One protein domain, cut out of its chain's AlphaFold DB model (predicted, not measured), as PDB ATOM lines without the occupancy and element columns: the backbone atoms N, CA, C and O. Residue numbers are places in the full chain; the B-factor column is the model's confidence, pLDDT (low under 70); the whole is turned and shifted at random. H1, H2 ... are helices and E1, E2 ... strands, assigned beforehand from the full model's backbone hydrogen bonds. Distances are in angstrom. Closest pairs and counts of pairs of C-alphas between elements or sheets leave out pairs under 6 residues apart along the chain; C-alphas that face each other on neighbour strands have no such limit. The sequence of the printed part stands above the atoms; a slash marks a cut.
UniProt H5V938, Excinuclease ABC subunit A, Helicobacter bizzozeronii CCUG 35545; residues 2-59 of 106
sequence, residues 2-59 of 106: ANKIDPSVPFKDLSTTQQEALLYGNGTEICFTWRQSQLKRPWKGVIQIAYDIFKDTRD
ATOM      1  N   ALA A   2     178.490 123.721 129.123       51.91
ATOM      2  CA  ALA A   2     179.373 122.730 129.734       51.91
ATOM      3  C   ALA A   2     179.718 121.648 128.689       51.91
ATOM      4  O   ALA A   2     178.833 121.162 127.994       51.91
ATOM      5  N   ASN A   3     181.010 121.359 128.519       57.94
ATOM      6  CA  ASN A   3     181.582 120.380 127.578       57.94
ATOM      7  C   ASN A   3     181.592 120.680 126.062       57.94
ATOM      8  O   ASN A   3     182.016 119.809 125.310       57.94
ATOM      9  N   LYS A   4     181.250 121.891 125.584       66.56
ATOM     10  CA  LYS A   4     181.337 122.248 124.138       66.56
ATOM     11  C   LYS A   4     180.630 121.232 123.207       66.56
ATOM     12  O   LYS A   4     181.132 120.924 122.129       66.56
ATOM     13  N   ILE A   5     179.497 120.685 123.641       74.88
ATOM     14  CA  ILE A   5     178.669 119.778 122.837       74.88
ATOM     15  C   ILE A   5     177.548 120.612 122.221       74.88
ATOM     16  O   ILE A   5     176.816 121.280 122.953       74.88
ATOM     17  N   ASP A   6     177.456 120.616 120.893       74.88
ATOM     18  CA  ASP A   6     176.409 121.332 120.163       74.88
ATOM     19  C   ASP A   6     175.157 120.442 120.055       74.88
ATOM     20  O   ASP A   6     175.254 119.336 119.519       74.88
ATOM     21  N   PRO A   7     173.985 120.881 120.552       78.69
ATOM     22  CA  PRO A   7     172.741 120.116 120.454       78.69
ATOM     23  C   PRO A   7     172.197 119.994 119.020       78.69
ATOM     24  O   PRO A   7     171.294 119.195 118.787       78.69
ATOM     25  N   SER A   8     172.714 120.779 118.072       80.56
ATOM     26  CA  SER A   8     172.283 120.780 116.667       80.56
ATOM     27  C   SER A   8     172.972 119.697 115.835       80.56
ATOM     28  O   SER A   8     172.545 119.413 114.718       80.56
ATOM     29  N   VAL A   9     174.050 119.105 116.357       85.44
ATOM     30  CA  VAL A   9     174.831 118.080 115.662       85.44
ATOM     31  C   VAL A   9     174.264 116.693 115.990       85.44
ATOM     32  O   VAL A   9     174.055 116.384 117.168       85.44
ATOM     33  N   PRO A  10     174.022 115.823 114.990       87.81
ATOM     34  CA  PRO A  10     173.614 114.444 115.234       87.81
ATOM     35  C   PRO A  10     174.635 113.693 116.093       87.81
ATOM     36  O   PRO A  10     175.841 113.829 115.905       87.81
ATOM     37  N   PHE A  11     174.164 112.816 116.984       85.62
ATOM     38  CA  PHE A  11     175.038 112.049 117.885       85.62
ATOM     39  C   PHE A  11     176.156 111.293 117.149       85.62
ATOM     40  O   PHE A  11     177.282 111.216 117.635       85.62
ATOM     41  N   LYS A  12     175.850 110.773 115.954       86.88
ATOM     42  CA  LYS A  12     176.782 110.027 115.102       86.88
ATOM     43  C   LYS A  12     178.015 110.842 114.692       86.88
ATOM     44  O   LYS A  12     179.082 110.256 114.546       86.88
ATOM     45  N   ASP A  13     177.864 112.154 114.534       87.12
ATOM     46  CA  ASP A  13     178.907 113.043 114.011       87.12
ATOM     47  C   ASP A  13     179.734 113.706 115.128       87.12
ATOM     48  O   ASP A  13     180.676 114.453 114.863       87.12
ATOM     49  N   LEU A  14     179.400 113.429 116.392       85.69
ATOM     50  CA  LEU A  14     180.192 113.854 117.543       85.69
ATOM     51  C   LEU A  14     181.504 113.065 117.626       85.69
ATOM     52  O   LEU A  14     181.573 111.895 117.249       85.69
ATOM     53  N   SER A  15     182.546 113.681 118.189       86.38
ATOM     54  CA  SER A  15     183.796 112.961 118.452       86.38
ATOM     55  C   SER A  15     183.588 111.867 119.503       86.38
ATOM     56  O   SER A  15     182.750 112.003 120.399       86.38
ATOM     57  N   THR A  16     184.385 110.797 119.447       85.06
ATOM     58  CA  THR A  16     184.302 109.676 120.402       85.06
ATOM     59  C   THR A  16     184.378 110.159 121.851       85.06
ATOM     60  O   THR A  16     183.595 109.735 122.692       85.06
ATOM     61  N   THR A  17     185.232 111.148 122.130       85.00
ATOM     62  CA  THR A  17     185.364 111.750 123.462       85.00
ATOM     63  C   THR A  17     184.092 112.481 123.911       85.00
ATOM     64  O   THR A  17     183.740 112.438 125.088       85.00
ATOM     65  N   GLN A  18     183.376 113.148 122.998       84.25
ATOM     66  CA  GLN A  18     182.094 113.795 123.309       84.25
ATOM     67  C   GLN A  18     180.985 112.763 123.546       84.25
ATOM     68  O   GLN A  18     180.191 112.927 124.472       84.25
ATOM     69  N   GLN A  19     180.949 111.687 122.753       87.25
ATOM     70  CA  GLN A  19     179.998 110.588 122.935       87.25
ATOM     71  C   GLN A  19     180.207 109.884 124.281       87.25
ATOM     72  O   GLN A  19     179.257 109.706 125.041       87.25
ATOM     73  N   GLU A  20     181.451 109.546 124.619       86.56
ATOM     74  CA  GLU A  20     181.798 108.921 125.897       86.56
ATOM     75  C   GLU A  20     181.473 109.835 127.082       86.56
ATOM     76  O   GLU A  20     180.878 109.381 128.061       86.56
ATOM     77  N   ALA A  21     181.769 111.135 126.968       86.31
ATOM     78  CA  ALA A  21     181.427 112.113 127.996       86.31
ATOM     79  C   ALA A  21     179.910 112.197 128.236       86.31
ATOM     80  O   ALA A  21     179.486 112.339 129.382       86.31
ATOM     81  N   LEU A  22     179.080 112.080 127.193       86.25
ATOM     82  CA  LEU A  22     177.621 112.020 127.335       86.25
ATOM     83  C   LEU A  22     177.162 110.711 127.991       86.25
ATOM     84  O   LEU A  22     176.344 110.741 128.911       86.25
ATOM     85  N   LEU A  23     177.683 109.570 127.538       87.75
ATOM     86  CA  LEU A  23     177.210 108.245 127.944       87.75
ATOM     87  C   LEU A  23     177.666 107.843 129.351       87.75
ATOM     88  O   LEU A  23     176.833 107.470 130.181       87.75
ATOM     89  N   TYR A  24     178.967 107.936 129.623       87.88
ATOM     90  CA  TYR A  24     179.604 107.441 130.850       87.88
ATOM     91  C   TYR A  24     179.923 108.547 131.855       87.88
ATOM     92  O   TYR A  24     180.226 108.266 133.012       87.88
ATOM     93  N   GLY A  25     179.827 109.802 131.422       84.69
ATOM     94  CA  GLY A  25     180.230 110.944 132.219       84.69
ATOM     95  C   GLY A  25     181.726 111.225 132.112       84.69
ATOM     96  O   GLY A  25     182.522 110.386 131.708       84.69
ATOM     97  N   ASN A  26     182.116 112.446 132.465       78.75
ATOM     98  CA  ASN A  26     183.511 112.900 132.427       78.75
ATOM     99  C   ASN A  26     183.931 113.601 133.730       78.75
ATOM    100  O   ASN A  26     184.899 114.356 133.743       78.75
ATOM    101  N   GLY A  27     183.168 113.411 134.816       69.69
ATOM    102  CA  GLY A  27     183.448 114.017 136.121       69.69
ATOM    103  C   GLY A  27     183.351 115.546 136.157       69.69
ATOM    104  O   GLY A  27     183.650 116.144 137.185       69.69
ATOM    105  N   THR A  28     182.929 116.195 135.066       76.81
ATOM    106  CA  THR A  28     182.764 117.650 135.037       76.81
ATOM    107  C   THR A  28     181.523 118.068 135.816       76.81
ATOM    108  O   THR A  28     180.464 117.437 135.742       76.81
ATOM    109  N   GLU A  29     181.651 119.149 136.584       78.12
ATOM    110  CA  GLU A  29     180.511 119.771 137.242       78.12
ATOM    111  C   GLU A  29     179.713 120.575 136.220       78.12
ATOM    112  O   GLU A  29     180.191 121.560 135.653       78.12
ATOM    113  N   ILE A  30     178.471 120.159 135.988       81.31
ATOM    114  CA  ILE A  30     177.554 120.888 135.124       81.31
ATOM    115  C   ILE A  30     176.699 121.788 136.010       81.31
ATOM    116  O   ILE A  30     176.049 121.341 136.959       81.31
ATOM    117  N   CYS A  31     176.720 123.078 135.686       77.81
ATOM    118  CA  CYS A  31     175.777 124.043 136.228       77.81
ATOM    119  C   CYS A  31     174.515 123.998 135.370       77.81
ATOM    120  O   CYS A  31     174.578 124.277 134.171       77.81
ATOM    121  N   PHE A  32     173.380 123.657 135.971       81.88
ATOM    122  CA  PHE A  32     172.084 123.730 135.309       81.88
ATOM    123  C   PHE A  32     171.083 124.465 136.193       81.88
ATOM    124  O   PHE A  32     171.165 124.462 137.423       81.88
ATOM    125  N   THR A  33     170.131 125.127 135.547       81.81
ATOM    126  CA  THR A  33     169.097 125.894 136.236       81.81
ATOM    127  C   THR A  33     167.859 125.024 136.388       81.81
ATOM    128  O   THR A  33     167.288 124.574 135.399       81.81
ATOM    129  N   TRP A  34     167.431 124.791 137.626       80.50
ATOM    130  CA  TRP A  34     166.215 124.043 137.938       80.50
ATOM    131  C   TRP A  34     165.305 124.888 138.819       80.50
ATOM    132  O   TRP A  34     165.728 125.335 139.882       80.50
ATOM    133  N   ARG A  35     164.058 125.118 138.383       77.75
ATOM    134  CA  ARG A  35     163.041 125.897 139.126       77.75
ATOM    135  C   ARG A  35     163.606 127.192 139.749       77.75
ATOM    136  O   ARG A  35     163.392 127.457 140.924       77.75
ATOM    137  N   GLN A  36     164.348 127.969 138.952       79.06
ATOM    138  CA  GLN A  36     165.001 129.242 139.324       79.06
ATOM    139  C   GLN A  36     166.243 129.153 140.236       79.06
ATOM    140  O   GLN A  36     166.879 130.173 140.482       79.06
ATOM    141  N   SER A  37     166.660 127.962 140.672       82.94
ATOM    142  CA  SER A  37     167.916 127.760 141.408       82.94
ATOM    143  C   SER A  37     169.030 127.243 140.491       82.94
ATOM    144  O   SER A  37     168.812 126.343 139.678       82.94
ATOM    145  N   GLN A  38     170.237 127.802 140.624       82.44
ATOM    146  CA  GLN A  38     171.444 127.281 139.970       82.44
ATOM    147  C   GLN A  38     171.976 126.104 140.787       82.44
ATOM    148  O   GLN A  38     172.417 126.274 141.923       82.44
ATOM    149  N   LEU A  39     171.936 124.905 140.213       81.56
ATOM    150  CA  LEU A  39     172.473 123.704 140.834       81.56
ATOM    151  C   LEU A  39     173.776 123.317 140.144       81.56
ATOM    152  O   LEU A  39     173.860 123.272 138.918       81.56
ATOM    153  N   LYS A  40     174.783 123.003 140.960       82.50
ATOM    154  CA  LYS A  40     176.019 122.359 140.517       82.50
ATOM    155  C   LYS A  40     175.952 120.889 140.890       82.50
ATOM    156  O   LYS A  40     175.745 120.546 142.063       82.50
ATOM    157  N   ARG A  41     176.066 120.015 139.894       82.25
ATOM    158  CA  ARG A  41     176.155 118.569 140.102       82.25
ATOM    159  C   ARG A  41     177.209 117.969 139.175       82.25
ATOM    160  O   ARG A  41     177.340 118.432 138.040       82.25
ATOM    161  N   PRO A  42     177.925 116.930 139.630       84.44
ATOM    162  CA  PRO A  42     178.798 116.166 138.758       84.44
ATOM    163  C   PRO A  42     177.962 115.413 137.721       84.44
ATOM    164  O   PRO A  42     176.937 114.804 138.046       84.44
ATOM    165  N   TRP A  43     178.399 115.449 136.468       86.56
ATOM    166  CA  TRP A  43     177.770 114.693 135.394       86.56
ATOM    167  C   TRP A  43     178.163 113.215 135.466       86.56
ATOM    168  O   TRP A  43     179.300 112.845 135.170       86.56
ATOM    169  N   LYS A  44     177.201 112.373 135.862       84.12
ATOM    170  CA  LYS A  44     177.369 110.917 135.993       84.12
ATOM    171  C   LYS A  44     177.299 110.149 134.663       84.12
ATOM    172  O   LYS A  44     177.666 108.982 134.635       84.12
ATOM    173  N   GLY A  45     176.807 110.777 133.593       89.06
ATOM    174  CA  GLY A  45     176.519 110.116 132.318       89.06
ATOM    175  C   GLY A  45     175.093 109.570 132.215       89.06
ATOM    176  O   GLY A  45     174.473 109.189 133.212       89.06
ATOM    177  N   VAL A  46     174.566 109.531 130.988       88.69
ATOM    178  CA  VAL A  46     173.194 109.076 130.704       88.69
ATOM    179  C   VAL A  46     172.987 107.620 131.118       88.69
ATOM    180  O   VAL A  46     171.931 107.299 131.654       88.69
ATOM    181  N   ILE A  47     173.986 106.749 130.933       88.44
ATOM    182  CA  ILE A  47     173.869 105.319 131.259       88.44
ATOM    183  C   ILE A  47     173.668 105.119 132.762       88.44
ATOM    184  O   ILE A  47     172.794 104.354 133.161       88.44
ATOM    185  N   GLN A  48     174.441 105.822 133.594       86.81
ATOM    186  CA  GLN A  48     174.310 105.737 135.050       86.81
ATOM    187  C   GLN A  48     172.965 106.292 135.523       86.81
ATOM    188  O   GLN A  48     172.303 105.666 136.340       86.81
ATOM    189  N   ILE A  49     172.523 107.427 134.970       86.56
ATOM    190  CA  ILE A  49     171.219 108.017 135.306       86.56
ATOM    191  C   ILE A  49     170.076 107.072 134.918       86.56
ATOM    192  O   ILE A  49     169.173 106.843 135.718       86.56
ATOM    193  N   ALA A  50     170.124 106.508 133.710       85.75
ATOM    194  CA  ALA A  50     169.146 105.532 133.250       85.75
ATOM    195  C   ALA A  50     169.143 104.303 134.167       85.75
ATOM    196  O   ALA A  50     168.089 103.906 134.645       85.75
ATOM    197  N   TYR A  51     170.313 103.741 134.474       85.12
ATOM    198  CA  TYR A  51     170.422 102.597 135.373       85.12
ATOM    199  C   TYR A  51     169.844 102.891 136.764       85.12
ATOM    200  O   TYR A  51     169.052 102.094 137.252       85.12
ATOM    201  N   ASP A  52     170.169 104.037 137.370       84.94
ATOM    202  CA  ASP A  52     169.659 104.442 138.688       84.94
ATOM    203  C   ASP A  52     168.122 104.570 138.702       84.94
ATOM    204  O   ASP A  52     167.482 104.151 139.662       84.94
ATOM    205  N   ILE A  53     167.520 105.116 137.637       83.06
ATOM    206  CA  ILE A  53     166.057 105.253 137.507       83.06
ATOM    207  C   ILE A  53     165.399 103.891 137.284       83.06
ATOM    208  O   ILE A  53     164.370 103.568 137.881       83.06
ATOM    209  N   PHE A  54     165.978 103.104 136.381       79.81
ATOM    210  CA  PHE A  54     165.358 101.875 135.930       79.81
ATOM    211  C   PHE A  54     165.570 100.722 136.910       79.81
ATOM    212  O   PHE A  54     164.727  99.840 136.964       79.81
ATOM    213  N   LYS A  55     166.623 100.731 137.739       74.44
ATOM    214  CA  LYS A  55     166.913  99.668 138.719       74.44
ATOM    215  C   LYS A  55     165.709  99.308 139.601       74.44
ATOM    216  O   LYS A  55     165.532  98.134 139.922       74.44
ATOM    217  N   ASP A  56     164.891 100.296 139.955       70.62
ATOM    218  CA  ASP A  56     163.730 100.115 140.832       70.62
ATOM    219  C   ASP A  56     162.407  99.902 140.065       70.62
ATOM    220  O   ASP A  56     161.376  99.592 140.667       70.62
ATOM    221  N   THR A  57     162.407 100.033 138.734       64.19
ATOM    222  CA  THR A  57     161.228  99.847 137.873       64.19
ATOM    223  C   THR A  57     161.336  98.569 137.035       64.19
ATOM    224  O   THR A  57     162.396  98.182 136.555       64.19
ATOM    225  N   ARG A  58     160.210  97.874 136.825       61.66
ATOM    226  CA  ARG A  58     160.166  96.609 136.059       61.66
ATOM    227  C   ARG A  58     160.386  96.778 134.544       61.66
ATOM    228  O   ARG A  58     160.435  95.782 133.829       61.66
ATOM    229  N   ASP A  59     160.569  98.008 134.072       67.88
ATOM    230  CA  ASP A  59     160.633  98.364 132.649       67.88
ATOM    231  C   ASP A  59     162.062  98.364 132.067       67.88
ATOM    232  O   ASP A  59     162.280  98.811 130.941       67.88
TER     233      ASP A  59
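What this domain is: This is residues 2 to 59 of the 106 residues of the protein "Excinuclease ABC subunit A" of Helicobacter bizzozeronii CCUG 35545 (UniProt H5V938). Two short helices, H1 and H2, lie nearly in line, end to end, and from where they meet a hairpin, E1 and E2, reaches away, its tip, residues 33 to 38, sticking out. Residues 2 to 15, with no named element, loop into H1. The printed part has 58 residues, order H1, E1, E2, H2, mixed helices and antiparallel strands; it is loose, radius of gyration of the C-alphas 13.2 A, spanning 33 by 31 by 21 A.

How they stand to each other: Look at H1, residues 16 to 23, and H2, residues 46 to 54: they only just touch, with 3 pairs of C-alphas within 8 A, the closest Leu 23 and Val 46, 4.9 A. They run the same way at a shallow tilt of 19 degrees. In both, every O i to N i+4 pair is within hydrogen-bond range. The hairpin E1, residues 29 to 34, and E2, residues 37 to 42, is antiparallel at 150 degrees; find N 30 and O 41 within hydrogen-bond range, 2.9 A.

Where its parts are: Find C-alpha 16 at (184.302, 109.676, 120.402); H1 runs 10.5 A, E1 14.9 A, E2 16.1 A and H2 11.9 A to C-alpha 54 at (165.358, 101.875, 135.930).

The domain as a whole: The C-alphas farthest apart, Lys 4 and Arg 58, are 35.3 A apart. The printed part has no cut, and no link is long. Residues 2 to 4, 27 and 57 to 59 have pLDDT under 70.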